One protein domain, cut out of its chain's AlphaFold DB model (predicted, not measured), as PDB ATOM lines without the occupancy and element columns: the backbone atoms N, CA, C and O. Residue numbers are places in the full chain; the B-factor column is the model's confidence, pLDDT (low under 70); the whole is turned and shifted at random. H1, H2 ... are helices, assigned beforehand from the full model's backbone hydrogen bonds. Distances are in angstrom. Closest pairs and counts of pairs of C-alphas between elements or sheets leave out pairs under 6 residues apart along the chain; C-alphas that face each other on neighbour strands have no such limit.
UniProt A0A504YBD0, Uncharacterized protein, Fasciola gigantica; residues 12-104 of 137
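Overview. This is residues 12 to 104 of the 137 residues of an uncharacterized protein of Fasciola gigantica (UniProt A0A504YBD0). A helical hairpin, H1 and H2, makes one end of this domain; the longest helix, H3, is set crosswise to H2 with its residues 60 to 64 packed on it, and the short helix H4, towards the other end, packs beside the first residues of H3. Three long stretches without a named element, residues 41 to 53, 71 to 82 and 91 to 104, make up much of the rest, and the last two run side by side for a short way, where residues 77 to 78 pair with residues 100 to 101. The printed part has 93 residues with four named helices, in the order H1, H2, H3, H4, and no named strand; its class is all helix, with 48 of the 93 residues in the helices. The whole is compact, with a radius of gyration of the C-alphas of 12.7 A, and rounded, with spans of 33 by 24 by 23 A.

Along the chain. Find C-alpha 12 at (211.749, 245.185, 392.869), where the printed part begins; from there H1 runs over residues 12 to 25, 19.8 A from first to last C-alpha. Go on past residues 26 to 31 to H2, residues 32 to 40, which is 11.5 A long. After residues 41 to 53, look for C-alpha 54 at (202.329, 221.788, 374.139), where H3 begins; it runs over residues 54 to 70, for 24.6 A, to C-alpha 70 at (218.691, 227.008, 391.779). Residues 71 to 82 then lead to H4, residues 83 to 90, which is 10.8 A long and ends with C-alpha 90 at (199.500, 220.339, 388.970).

Arrangement. Begin with H1 and H2, a helical hairpin whose helices run opposite ways at a shallow tilt of 21 degrees. They touch, H1 with its residues 19 to 24 alone, and you will find their closest C-alphas, those of Ser 23 and Ala 35, 5.5 A apart. Next compare H2 with H3: they touch, H3 with residues 60 to 64 alone, and the closest C-alphas are those of Ala 34 and Leu 64, at 6.1 A. The lines of H2 and H3 are about perpendicular, but only just, at 71 degrees. H1 is close to H3 but not clearly touching it; their closest C-alphas, those of Thr 22 and Leu 68, are 7.9 A apart. Now look where H3 begins: with residues 54 to 58 alone it touches H4, and the closest C-alphas, those of Val 54 and Val 85, are 6.5 A apart. H3 and H4 run the same way at a shallow tilt of 25 degrees. H4 is apart from both H1 and H2. The helix packing is mostly aligned, but only just: of the 3 pairs of helices that touch, 2 are at a shallow tilt. In the backbones of H1, H2, H3 and H4, every O i to N i+4 pair is within hydrogen-bond range. Outside the helices, look for two short pairings: residues 42 to 43 with residues 46 to 47, antiparallel, and residues 77 to 78 with residues 100 to 101, parallel.

Size, cuts and confidence. The two C-alphas farthest apart are those of His 28 and Gln 104, at 37.2 A, while the first and last printed C-alphas, those of Leu 12 and Gln 104, are 27.1 A apart. The printed part has no cut. The link from H1 to H2 is short, with 6 residues, while those from H2 to H3, with 13 residues, and from H3 to H4, with 12 residues, are long. Read the B-factor column for the model's confidence: the mean pLDDT of the printed part is 76.7, and residues 26 to 32 and 90 to 104 are under 70.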
ATOM      1  N   LEU A  12     212.189 245.776 394.137       83.62
ATOM      2  CA  LEU A  12     211.749 245.185 392.869       83.62
ATOM      3  C   LEU A  12     212.833 245.252 391.788       83.62
ATOM      4  O   LEU A  12     213.038 244.285 391.056       83.62
ATOM      5  N   PHE A  13     213.554 246.370 391.701       85.38
ATOM      6  CA  PHE A  13     214.673 246.512 390.774       85.38
ATOM      7  C   PHE A  13     215.827 245.575 391.148       85.38
ATOM      8  O   PHE A  13     216.383 244.906 390.278       85.38
ATOM      9  N   CYS A  14     216.149 245.467 392.440       88.00
ATOM     10  CA  CYS A  14     217.165 244.541 392.941       88.00
ATOM     11  C   CYS A  14     216.802 243.080 392.651       88.00
ATOM     12  O   CYS A  14     217.634 242.336 392.131       88.00
ATOM     13  N   ALA A  15     215.556 242.680 392.922       87.06
ATOM     14  CA  ALA A  15     215.063 241.335 392.634       87.06
ATOM     15  C   ALA A  15     215.118 241.021 391.132       87.06
ATOM     16  O   ALA A  15     215.592 239.958 390.734       87.06
ATOM     17  N   TYR A  16     214.714 241.970 390.285       87.31
ATOM     18  CA  TYR A  16     214.784 241.822 388.834       87.31
ATOM     19  C   TYR A  16     216.222 241.708 388.315       87.31
ATOM     20  O   TYR A  16     216.521 240.893 387.437       87.31
ATOM     21  N   LEU A  17     217.140 242.501 388.871       87.62
ATOM     22  CA  LEU A  17     218.557 242.425 388.537       87.62
ATOM     23  C   LEU A  17     219.155 241.077 388.954       87.62
ATOM     24  O   LEU A  17     219.882 240.472 388.166       87.62
ATOM     25  N   ALA A  18     218.822 240.587 390.150       88.56
ATOM     26  CA  ALA A  18     219.230 239.266 390.620       88.56
ATOM     27  C   ALA A  18     218.691 238.158 389.702       88.56
ATOM     28  O   ALA A  18     219.457 237.304 389.267       88.56
ATOM     29  N   LEU A  19     217.418 238.231 389.300       87.56
ATOM     30  CA  LEU A  19     216.798 237.296 388.356       87.56
ATOM     31  C   LEU A  19     217.505 237.281 386.987       87.56
ATOM     32  O   LEU A  19     217.701 236.233 386.374       87.56
ATOM     33  N   ARG A  20     217.928 238.446 386.485       86.06
ATOM     34  CA  ARG A  20     218.705 238.526 385.238       86.06
ATOM     35  C   ARG A  20     220.119 237.973 385.401       86.06
ATOM     36  O   ARG A  20     220.610 237.302 384.488       86.06
ATOM     37  N   ARG A  21     220.768 238.238 386.533       86.50
ATOM     38  CA  ARG A  21     222.112 237.729 386.839       86.50
ATOM     39  C   ARG A  21     222.123 236.212 386.944       86.50
ATOM     40  O   ARG A  21     222.900 235.597 386.227       86.50
ATOM     41  N   THR A  22     221.165 235.605 387.649       83.88
ATOM     42  CA  THR A  22     221.063 234.137 387.719       83.88
ATOM     43  C   THR A  22     220.966 233.499 386.335       83.88
ATOM     44  O   THR A  22     221.629 232.490 386.099       83.88
ATOM     45  N   SER A  23     220.246 234.130 385.395       79.38
ATOM     46  CA  SER A  23     220.168 233.677 383.996       79.38
ATOM     47  C   SER A  23     221.504 233.728 383.235       79.38
ATOM     48  O   SER A  23     221.733 232.935 382.324       79.38
ATOM     49  N   THR A  24     222.388 234.654 383.612       79.31
ATOM     50  CA  THR A  24     223.705 234.862 382.991       79.31
ATOM     51  C   THR A  24     224.755 233.955 383.624       79.31
ATOM     52  O   THR A  24     225.500 233.288 382.906       79.31
ATOM     53  N   ASP A  25     224.755 233.853 384.951       78.44
ATOM     54  CA  ASP A  25     225.730 233.074 385.721       78.44
ATOM     55  C   ASP A  25     225.617 231.576 385.416       78.44
ATOM     56  O   ASP A  25     226.617 230.869 385.300       78.44
ATOM     57  N   HIS A  26     224.396 231.093 385.165       69.19
ATOM     58  CA  HIS A  26     224.175 229.709 384.746       69.19
ATOM     59  C   HIS A  26     223.932 229.581 383.239       69.19
ATOM     60  O   HIS A  26     223.333 228.595 382.813       69.19
ATOM     61  N   SER A  27     224.365 230.553 382.424       67.81
ATOM     62  CA  SER A  27     224.144 230.585 380.964       67.81
ATOM     63  C   SER A  27     224.580 229.301 380.256       67.81
ATOM     64  O   SER A  27     223.834 228.796 379.424       67.81
ATOM     65  N   HIS A  28     225.711 228.714 380.666       68.06
ATOM     66  CA  HIS A  28     226.215 227.413 380.194       68.06
ATOM     67  C   HIS A  28     225.233 226.253 380.421       68.06
ATOM     68  O   HIS A  28     225.305 225.214 379.771       68.06
ATOM     69  N   ALA A  29     224.307 226.428 381.356       62.19
ATOM     70  CA  ALA A  29     223.353 225.424 381.754       62.19
ATOM     71  C   ALA A  29     221.899 225.835 381.428       62.19
ATOM     72  O   ALA A  29     220.988 225.025 381.587       62.19
ATOM     73  N   TYR A  30     221.644 227.039 380.905       61.59
ATOM     74  CA  TYR A  30     220.335 227.386 380.349       61.59
ATOM     75  C   TYR A  30     220.232 226.943 378.886       61.59
ATOM     76  O   TYR A  30     221.078 227.298 378.068       61.59
ATOM     77  N   PRO A  31     219.134 226.279 378.486       64.25
ATOM     78  CA  PRO A  31     218.735 226.316 377.088       64.25
ATOM     79  C   PRO A  31     218.552 227.777 376.681       64.25
ATOM     80  O   PRO A  31     217.920 228.543 377.417       64.25
ATOM     81  N   VAL A  32     219.027 228.135 375.487       67.62
ATOM     82  CA  VAL A  32     218.902 229.483 374.900       67.62
ATOM     83  C   VAL A  32     217.483 230.044 375.059       67.62
ATOM     84  O   VAL A  32     217.297 231.217 375.377       67.62
ATOM     85  N   MET A  33     216.481 229.173 374.927       70.38
ATOM     86  CA  MET A  33     215.071 229.501 375.097       70.38
ATOM     87  C   MET A  33     214.721 229.994 376.514       70.38
ATOM     88  O   MET A  33     214.112 231.049 376.650       70.38
ATOM     89  N   ALA A  34     215.130 229.294 377.577       73.31
ATOM     90  CA  ALA A  34     214.770 229.656 378.954       73.31
ATOM     91  C   ALA A  34     215.482 230.939 379.421       73.31
ATOM     92  O   ALA A  34     214.855 231.808 380.027       73.31
ATOM     93  N   ALA A  35     216.763 231.107 379.078       76.75
ATOM     94  CA  ALA A  35     217.483 232.358 379.341       76.75
ATOM     95  C   ALA A  35     216.896 233.528 378.536       76.75
ATOM     96  O   ALA A  35     216.753 234.641 379.047       76.75
ATOM     97  N   GLY A  36     216.508 233.281 377.280       79.12
ATOM     98  CA  GLY A  36     215.819 234.258 376.442       79.12
ATOM     99  C   GLY A  36     214.494 234.710 377.050       79.12
ATOM    100  O   GLY A  36     214.201 235.904 377.045       79.12
ATOM    101  N   VAL A  37     213.737 233.782 377.635       81.00
ATOM    102  CA  VAL A  37     212.480 234.068 378.332       81.00
ATOM    103  C   VAL A  37     212.714 234.974 379.543       81.00
ATOM    104  O   VAL A  37     212.136 236.057 379.589       81.00
ATOM    105  N   VAL A  38     213.647 234.639 380.441       81.06
ATOM    106  CA  VAL A  38     213.954 235.487 381.612       81.06
ATOM    107  C   VAL A  38     214.424 236.891 381.204       81.06
ATOM    108  O   VAL A  38     214.065 237.890 381.824       81.06
ATOM    109  N   ARG A  39     215.216 237.003 380.130       79.06
ATOM    110  CA  ARG A  39     215.795 238.289 379.704       79.06
ATOM    111  C   ARG A  39     214.855 239.156 378.869       79.06
ATOM    112  O   ARG A  39     214.983 240.381 378.914       79.06
ATOM    113  N   LYS A  40     213.982 238.549 378.060       80.88
ATOM    114  CA  LYS A  40     213.180 239.252 377.037       80.88
ATOM    115  C   LYS A  40     211.672 239.164 377.253       80.88
ATOM    116  O   LYS A  40     210.946 239.916 376.613       80.88
ATOM    117  N   LYS A  41     211.196 238.232 378.078       82.81
ATOM    118  CA  LYS A  41     209.767 237.928 378.262       82.81
ATOM    119  C   LYS A  41     209.298 238.079 379.713       82.81
ATOM    120  O   LYS A  41     208.123 237.846 379.992       82.81
ATOM    121  N   SER A  42     210.190 238.522 380.603       81.62
ATOM    122  CA  SER A  42     209.873 238.837 381.996       81.62
ATOM    123  C   SER A  42     209.794 240.341 382.257       81.62
ATOM    124  O   SER A  42     210.706 241.097 381.898       81.62
ATOM    125  N   TYR A  43     208.733 240.751 382.949       81.62
ATOM    126  CA  TYR A  43     208.523 242.089 383.488       81.62
ATOM    127  C   TYR A  43     208.425 242.005 385.011       81.62
ATOM    128  O   TYR A  43     207.485 241.412 385.534       81.62
ATOM    129  N   VAL A  44     209.395 242.601 385.712       81.31
ATOM    130  CA  VAL A  44     209.526 242.524 387.177       81.31
ATOM    131  C   VAL A  44     209.479 241.060 387.653       81.31
ATOM    132  O   VAL A  44     210.416 240.313 387.378       81.31
ATOM    133  N   ASP A  45     208.410 240.638 388.321       79.94
ATOM    134  CA  ASP A  45     208.182 239.301 388.875       79.94
ATOM    135  C   ASP A  45     207.377 238.382 387.938       79.94
ATOM    136  O   ASP A  45     207.334 237.167 388.136       79.94
ATOM    137  N   GLY A  46     206.757 238.941 386.896       82.25
ATOM    138  CA  GLY A  46     205.939 238.218 385.930       82.25
ATOM    139  C   GLY A  46     206.710 237.785 384.685       82.25
ATOM    140  O   GLY A  46     207.596 238.484 384.197       82.25
ATOM    141  N   CYS A  47     206.328 236.642 384.114       84.69
ATOM    142  CA  CYS A  47     206.828 236.161 382.829       84.69
ATOM    143  C   CYS A  47     205.670 235.634 381.978       84.69
ATOM    144  O   CYS A  47     204.858 234.849 382.464       84.69
ATOM    145  N   LEU A  48     205.620 236.031 380.703       86.44
ATOM    146  CA  LEU A  48     204.599 235.588 379.756       86.44
ATOM    147  C   LEU A  48     205.234 235.155 378.433       86.44
ATOM    148  O   LEU A  48     205.989 235.905 377.815       86.44
ATOM    149  N   VAL A  49     204.899 233.948 377.978       86.75
ATOM    150  CA  VAL A  49     205.425 233.367 376.738       86.75
ATOM    151  C   VAL A  49     204.284 232.717 375.967       86.75
ATOM    152  O   VAL A  49     203.467 232.020 376.559       86.75
ATOM    153  N   SER A  50     204.251 232.941 374.653       87.75
ATOM    154  CA  SER A  50     203.383 232.217 373.720       87.75
ATOM    155  C   SER A  50     204.214 231.193 372.953       87.75
ATOM    156  O   SER A  50     205.341 231.503 372.552       87.75
ATOM    157  N   LEU A  51     203.686 229.979 372.800       88.12
ATOM    158  CA  LEU A  51     204.353 228.831 372.189       88.12
ATOM    159  C   LEU A  51     203.380 228.108 371.257       88.12
ATOM    160  O   LEU A  51     202.189 228.045 371.540       88.12
ATOM    161  N   ASN A  52     203.910 227.523 370.184       87.75
ATOM    162  CA  ASN A  52     203.108 226.834 369.168       87.75
ATOM    163  C   ASN A  52     202.899 225.339 369.474       87.75
ATOM    164  O   ASN A  52     202.172 224.668 368.750       87.75
ATOM    165  N   SER A  53     203.557 224.807 370.509       89.50
ATOM    166  CA  SER A  53     203.516 223.390 370.876       89.50
ATOM    167  C   SER A  53     203.357 223.207 372.383       89.50
ATOM    168  O   SER A  53     203.977 223.906 373.188       89.50
ATOM    169  N   VAL A  54     202.541 222.221 372.753       88.69
ATOM    170  CA  VAL A  54     202.329 221.788 374.139       88.69
ATOM    171  C   VAL A  54     203.608 221.171 374.723       88.69
ATOM    172  O   VAL A  54     203.946 221.449 375.872       88.69
ATOM    173  N   ASP A  55     204.369 220.417 373.923       87.75
ATOM    174  CA  ASP A  55     205.652 219.829 374.344       87.75
ATOM    175  C   ASP A  55     206.686 220.911 374.690       87.75
ATOM    176  O   ASP A  55     207.334 220.874 375.740       87.75
ATOM    177  N   ASP A  56     206.763 221.956 373.859       87.56
ATOM    178  CA  ASP A  56     207.626 223.104 374.126       87.56
ATOM    179  C   ASP A  56     207.234 223.820 375.418       87.56
ATOM    180  O   ASP A  56     208.113 224.271 376.161       87.56
ATOM    181  N   ALA A  57     205.935 223.900 375.715       87.62
ATOM    182  CA  ALA A  57     205.441 224.478 376.957       87.62
ATOM    183  C   ALA A  57     205.868 223.647 378.173       87.62
ATOM    184  O   ALA A  57     206.408 224.216 379.124       87.62
ATOM    185  N   PHE A  58     205.722 222.319 378.134       85.75
ATOM    186  CA  PHE A  58     206.194 221.443 379.211       85.75
ATOM    187  C   PHE A  58     207.693 221.574 379.435       85.75
ATOM    188  O   PHE A  58     208.156 221.829 380.552       85.75
ATOM    189  N   ARG A  59     208.462 221.473 378.350       85.75
ATOM    190  CA  ARG A  59     209.916 221.565 378.382       85.75
ATOM    191  C   ARG A  59     210.377 222.911 378.922       85.75
ATOM    192  O   ARG A  59     211.320 222.956 379.714       85.75
ATOM    193  N   LEU A  60     209.733 224.006 378.517       86.12
ATOM    194  CA  LEU A  60     210.053 225.336 379.019       86.12
ATOM    195  C   LEU A  60     209.740 225.449 380.511       86.12
ATOM    196  O   LEU A  60     210.594 225.903 381.266       86.12
ATOM    197  N   VAL A  61     208.553 225.029 380.943       84.62
ATOM    198  CA  VAL A  61     208.085 225.181 382.329       84.62
ATOM    199  C   VAL A  61     208.920 224.354 383.300       84.62
ATOM    200  O   VAL A  61     209.346 224.879 384.332       84.62
ATOM    201  N   GLY A  62     209.210 223.095 382.963       83.62
ATOM    202  CA  GLY A  62     210.065 222.229 383.775       83.62
ATOM    203  C   GLY A  62     211.481 222.792 383.893       83.62
ATOM    204  O   GLY A  62     211.997 222.978 384.998       83.62
ATOM    205  N   LYS A  63     212.091 223.172 382.761       83.12
ATOM    206  CA  LYS A  63     213.440 223.754 382.765       83.12
ATOM    207  C   LYS A  63     213.482 225.096 383.489       83.12
ATOM    208  O   LYS A  63     214.429 225.337 384.226       83.12
ATOM    209  N   LEU A  64     212.488 225.962 383.320       84.38
ATOM    210  CA  LEU A  64     212.443 227.254 384.001       84.38
ATOM    211  C   LEU A  64     212.282 227.081 385.518       84.38
ATOM    212  O   LEU A  64     213.013 227.725 386.265       84.38
ATOM    213  N   SER A  65     211.412 226.171 385.971       83.12
ATOM    214  CA  SER A  65     211.178 225.898 387.400       83.12
ATOM    215  C   SER A  65     212.452 225.456 388.119       83.12
ATOM    216  O   SER A  65     212.882 226.114 389.064       83.12
ATOM    217  N   VAL A  66     213.119 224.411 387.614       81.75
ATOM    218  CA  VAL A  66     214.358 223.875 388.210       81.75
ATOM    219  C   VAL A  66     215.452 224.943 388.282       81.75
ATOM    220  O   VAL A  66     216.253 224.988 389.212       81.75
ATOM    221  N   ARG A  67     215.520 225.819 387.280       78.56
ATOM    222  CA  ARG A  67     216.587 226.818 387.171       78.56
ATOM    223  C   ARG A  67     216.361 228.018 388.060       78.56
ATOM    224  O   ARG A  67     217.300 228.475 388.700       78.56
ATOM    225  N   LEU A  68     215.131 228.515 388.091       82.81
ATOM    226  CA  LEU A  68     214.756 229.577 389.009       82.81
ATOM    227  C   LEU A  68     214.964 229.116 390.448       82.81
ATOM    228  O   LEU A  68     215.582 229.854 391.209       82.81
ATOM    229  N   GLN A  69     214.614 227.867 390.766       83.62
ATOM    230  CA  GLN A  69     214.845 227.299 392.091       83.62
ATOM    231  C   GLN A  69     216.332 227.294 392.475       83.62
ATOM    232  O   GLN A  69     216.675 227.715 393.577       83.62
ATOM    233  N   LYS A  70     217.233 226.910 391.557       81.88
ATOM    234  CA  LYS A  70     218.691 227.008 391.779       81.88
ATOM    235  C   LYS A  70     219.166 228.439 392.044       81.88
ATOM    236  O   LYS A  70     220.129 228.633 392.774       81.88
ATOM    237  N   GLY A  71     218.494 229.429 391.459       80.94
ATOM    238  CA  GLY A  71     218.747 230.849 391.695       80.94
ATOM    239  C   GLY A  71     218.027 231.438 392.914       80.94
ATOM    240  O   GLY A  71     218.092 232.650 393.094       80.94
ATOM    241  N   GLY A  72     217.316 230.631 393.712       86.44
ATOM    242  CA  GLY A  72     216.533 231.090 394.867       86.44
ATOM    243  C   GLY A  72     215.157 231.678 394.528       86.44
ATOM    244  O   GLY A  72     214.512 232.270 395.387       86.44
ATOM    245  N   PHE A  73     214.687 231.523 393.289       85.44
ATOM    246  CA  PHE A  73     213.395 232.022 392.816       85.44
ATOM    247  C   PHE A  73     212.371 230.892 392.697       85.44
ATOM    248  O   PHE A  73     212.672 229.821 392.175       85.44
ATOM    249  N   ASN A  74     211.128 231.148 393.108       83.44
ATOM    250  CA  ASN A  74     210.033 230.189 392.979       83.44
ATOM    251  C   ASN A  74     208.922 230.723 392.059       83.44
ATOM    252  O   ASN A  74     208.536 231.888 392.148       83.44
ATOM    253  N   LEU A  75     208.385 229.867 391.186       78.81
ATOM    254  CA  LEU A  75     207.254 230.188 390.311       78.81
ATOM    255  C   LEU A  75     205.934 229.890 391.028       78.81
ATOM    256  O   LEU A  75     205.407 228.781 390.933       78.81
ATOM    257  N   ILE A  76     205.404 230.905 391.714       75.06
ATOM    258  CA  ILE A  76     204.260 230.785 392.635       75.06
ATOM    259  C   ILE A  76     202.906 230.813 391.910       75.06
ATOM    260  O   ILE A  76     201.941 230.220 392.384       75.06
ATOM    261  N   LYS A  77     202.806 231.497 390.764       77.00
ATOM    262  CA  LYS A  77     201.561 231.606 389.985       77.00
ATOM    263  C   LYS A  77     201.793 231.166 388.551       77.00
ATOM    264  O   LYS A  77     202.742 231.613 387.908       77.00
ATOM    265  N   ARG A  78     200.914 230.295 388.057       78.38
ATOM    266  CA  ARG A  78     200.961 229.766 386.688       78.38
ATOM    267  C   ARG A  78     199.587 229.839 386.047       78.38
ATOM    268  O   ARG A  78     198.577 229.619 386.712       78.38
ATOM    269  N   ALA A  79     199.584 230.135 384.753       81.44
ATOM    270  CA  ALA A  79     198.405 230.158 383.905       81.44
ATOM    271  C   ALA A  79     198.804 229.738 382.485       81.44
ATOM    272  O   ALA A  79     199.916 230.019 382.036       81.44
ATOM    273  N   SER A  80     197.900 229.062 381.786       84.38
ATOM    274  CA  SER A  80     198.055 228.654 380.393       84.38
ATOM    275  C   SER A  80     196.669 228.499 379.781       84.38
ATOM    276  O   SER A  80     195.742 228.074 380.463       84.38
ATOM    277  N   ASN A  81     196.545 228.831 378.500       84.88
ATOM    278  CA  ASN A  81     195.361 228.549 377.691       84.88
ATOM    279  C   ASN A  81     195.263 227.067 377.280       84.88
ATOM    280  O   ASN A  81     194.223 226.623 376.806       84.88
ATOM    281  N   GLY A  82     196.336 226.287 377.461       83.50
ATOM    282  CA  GLY A  82     196.353 224.851 377.212       83.50
ATOM    283  C   GLY A  82     195.957 224.064 378.467       83.50
ATOM    284  O   GLY A  82     196.764 223.988 379.396       83.50
ATOM    285  N   PRO A  83     194.784 223.405 378.519       80.56
ATOM    286  CA  PRO A  83     194.373 222.638 379.699       80.56
ATOM    287  C   PRO A  83     195.332 221.477 379.999       80.56
ATOM    288  O   PRO A  83     195.635 221.213 381.159       80.56
ATOM    289  N   VAL A  84     195.895 220.846 378.963       84.38
ATOM    290  CA  VAL A  84     196.912 219.786 379.101       84.38
ATOM    291  C   VAL A  84     198.175 220.317 379.795       84.38
ATOM    292  O   VAL A  84     198.746 219.648 380.655       84.38
ATOM    293  N   VAL A  85     198.564 221.560 379.482       83.06
ATOM    294  CA  VAL A  85     199.702 222.251 380.107       83.06
ATOM    295  C   VAL A  85     199.442 222.488 381.596       83.06
ATOM    296  O   VAL A  85     200.304 222.209 382.429       83.06
ATOM    297  N   LEU A  86     198.237 222.944 381.944       79.06
ATOM    298  CA  LEU A  86     197.830 223.178 383.333       79.06
ATOM    299  C   LEU A  86     197.792 221.894 384.166       79.06
ATOM    300  O   LEU A  86     198.232 221.908 385.314       79.06
ATOM    301  N   THR A  87     197.288 220.790 383.611       78.44
ATOM    302  CA  THR A  87     197.209 219.507 384.327       78.44
ATOM    303  C   THR A  87     198.594 218.980 384.680       78.44
ATOM    304  O   THR A  87     198.823 218.595 385.821       78.44
ATOM    305  N   HIS A  88     199.554 219.053 383.757       73.44
ATOM    306  CA  HIS A  88     200.940 218.672 384.042       73.44
ATOM    307  C   HIS A  88     201.589 219.580 385.094       73.44
ATOM    308  O   HIS A  88     202.421 219.136 385.879       73.44
ATOM    309  N   MET A  89     201.239 220.868 385.125       72.00
ATOM    310  CA  MET A  89     201.758 221.779 386.147       72.00
ATOM    311  C   MET A  89     201.255 221.438 387.554       72.00
ATOM    312  O   MET A  89     201.938 221.815 388.502       72.00
ATOM    313  N   LYS A  90     200.092 220.773 387.687       64.31
ATOM    314  CA  LYS A  90     199.500 220.339 388.970       64.31
ATOM    315  C   LYS A  90     200.193 219.112 389.567       64.31
ATOM    316  O   LYS A  90     199.996 218.852 390.748       64.31
ATOM    317  N   GLY A  91     200.940 218.354 388.764       57.28
ATOM    318  CA  GLY A  91     201.608 217.136 389.212       57.28
ATOM    319  C   GLY A  91     202.735 217.422 390.206       57.28
ATOM    320  O   GLY A  91     203.573 218.288 389.966       57.28
ATOM    321  N   ASP A  92     202.765 216.638 391.283       50.25
ATOM    322  CA  ASP A  92     203.765 216.633 392.369       50.25
ATOM    323  C   ASP A  92     205.183 216.217 391.898       50.25
ATOM    324  O   ASP A  92     206.150 216.217 392.651       50.25
ATOM    325  N   GLU A  93     205.332 215.867 390.616       48.53
ATOM    326  CA  GLU A  93     206.559 215.321 390.016       48.53
ATOM    327  C   GLU A  93     207.675 216.352 389.802       48.53
ATOM    328  O   GLU A  93     208.778 216.019 389.363       48.53
ATOM    329  N   LEU A  94     207.412 217.623 390.086       53.50
ATOM    330  CA  LEU A  94     208.385 218.679 389.888       53.50
ATOM    331  C   LEU A  94     208.850 219.239 391.248       53.50
ATOM    332  O   LEU A  94     208.103 219.967 391.909       53.50
ATOM    333  N   PRO A  95     210.097 218.959 391.668       45.44
ATOM    334  CA  PRO A  95     210.591 219.355 392.982       45.44
ATOM    335  C   PRO A  95     210.592 220.883 393.150       45.44
ATOM    336  O   PRO A  95     211.089 221.615 392.294       45.44
ATOM    337  N   GLY A  96     210.050 221.367 394.276       50.47
ATOM    338  CA  GLY A  96     210.044 222.790 394.650       50.47
ATOM    339  C   GLY A  96     208.800 223.597 394.284       50.47
ATOM    340  O   GLY A  96     208.817 224.822 394.428       50.47
ATOM    341  N   ILE A  97     207.739 222.957 393.793       53.19
ATOM    342  CA  ILE A  97     206.595 223.647 393.190       53.19
ATOM    343  C   ILE A  97     205.411 223.700 394.156       53.19
ATOM    344  O   ILE A  97     204.494 222.896 394.099       53.19
ATOM    345  N   ASN A  98     205.400 224.731 395.001       52.22
ATOM    346  CA  ASN A  98     204.237 225.117 395.813       52.22
ATOM    347  C   ASN A  98     203.531 226.315 395.158       52.22
ATOM    348  O   ASN A  98     203.469 227.407 395.726       52.22
ATOM    349  N   GLY A  99     203.109 226.153 393.903       53.62
ATOM    350  CA  GLY A  99     202.488 227.221 393.119       53.62
ATOM    351  C   GLY A  99     200.983 227.027 392.977       53.62
ATOM    352  O   GLY A  99     200.533 225.947 392.608       53.62
ATOM    353  N   ASN A 100     200.199 228.080 393.208       56.12
ATOM    354  CA  ASN A 100     198.775 228.057 392.895       56.12
ATOM    355  C   ASN A 100     198.595 228.096 391.369       56.12
ATOM    356  O   ASN A 100     199.094 228.998 390.682       56.12
ATOM    357  N   ILE A 101     197.877 227.113 390.838       59.19
ATOM    358  CA  ILE A 101     197.506 227.056 389.429       59.19
ATOM    359  C   ILE A 101     196.148 227.714 389.309       59.19
ATOM    360  O   ILE A 101     195.131 227.154 389.721       59.19
ATOM    361  N   SER A 102     196.135 228.918 388.741       56.53
ATOM    362  CA  SER A 102     194.891 229.646 388.520       56.53
ATOM    363  C   SER A 102     194.162 229.002 387.344       56.53
ATOM    364  O   SER A 102     194.336 229.401 386.198       56.53
ATOM    365  N   THR A 103     193.369 227.965 387.621       49.50
ATOM    366  CA  THR A 103     192.388 227.427 386.661       49.50
ATOM    367  C   THR A 103     191.125 228.270 386.608       49.50
ATOM    368  O   THR A 103     190.306 228.108 385.713       49.50
ATOM    369  N   GLN A 104     190.951 229.149 387.589       46.38
ATOM    370  CA  GLN A 104     189.858 230.095 387.632       46.38
ATOM    371  C   GLN A 104     190.332 231.386 386.975       46.38
ATOM    372  O   GLN A 104     191.401 231.912 387.310       46.38
TER     373      GLN A 104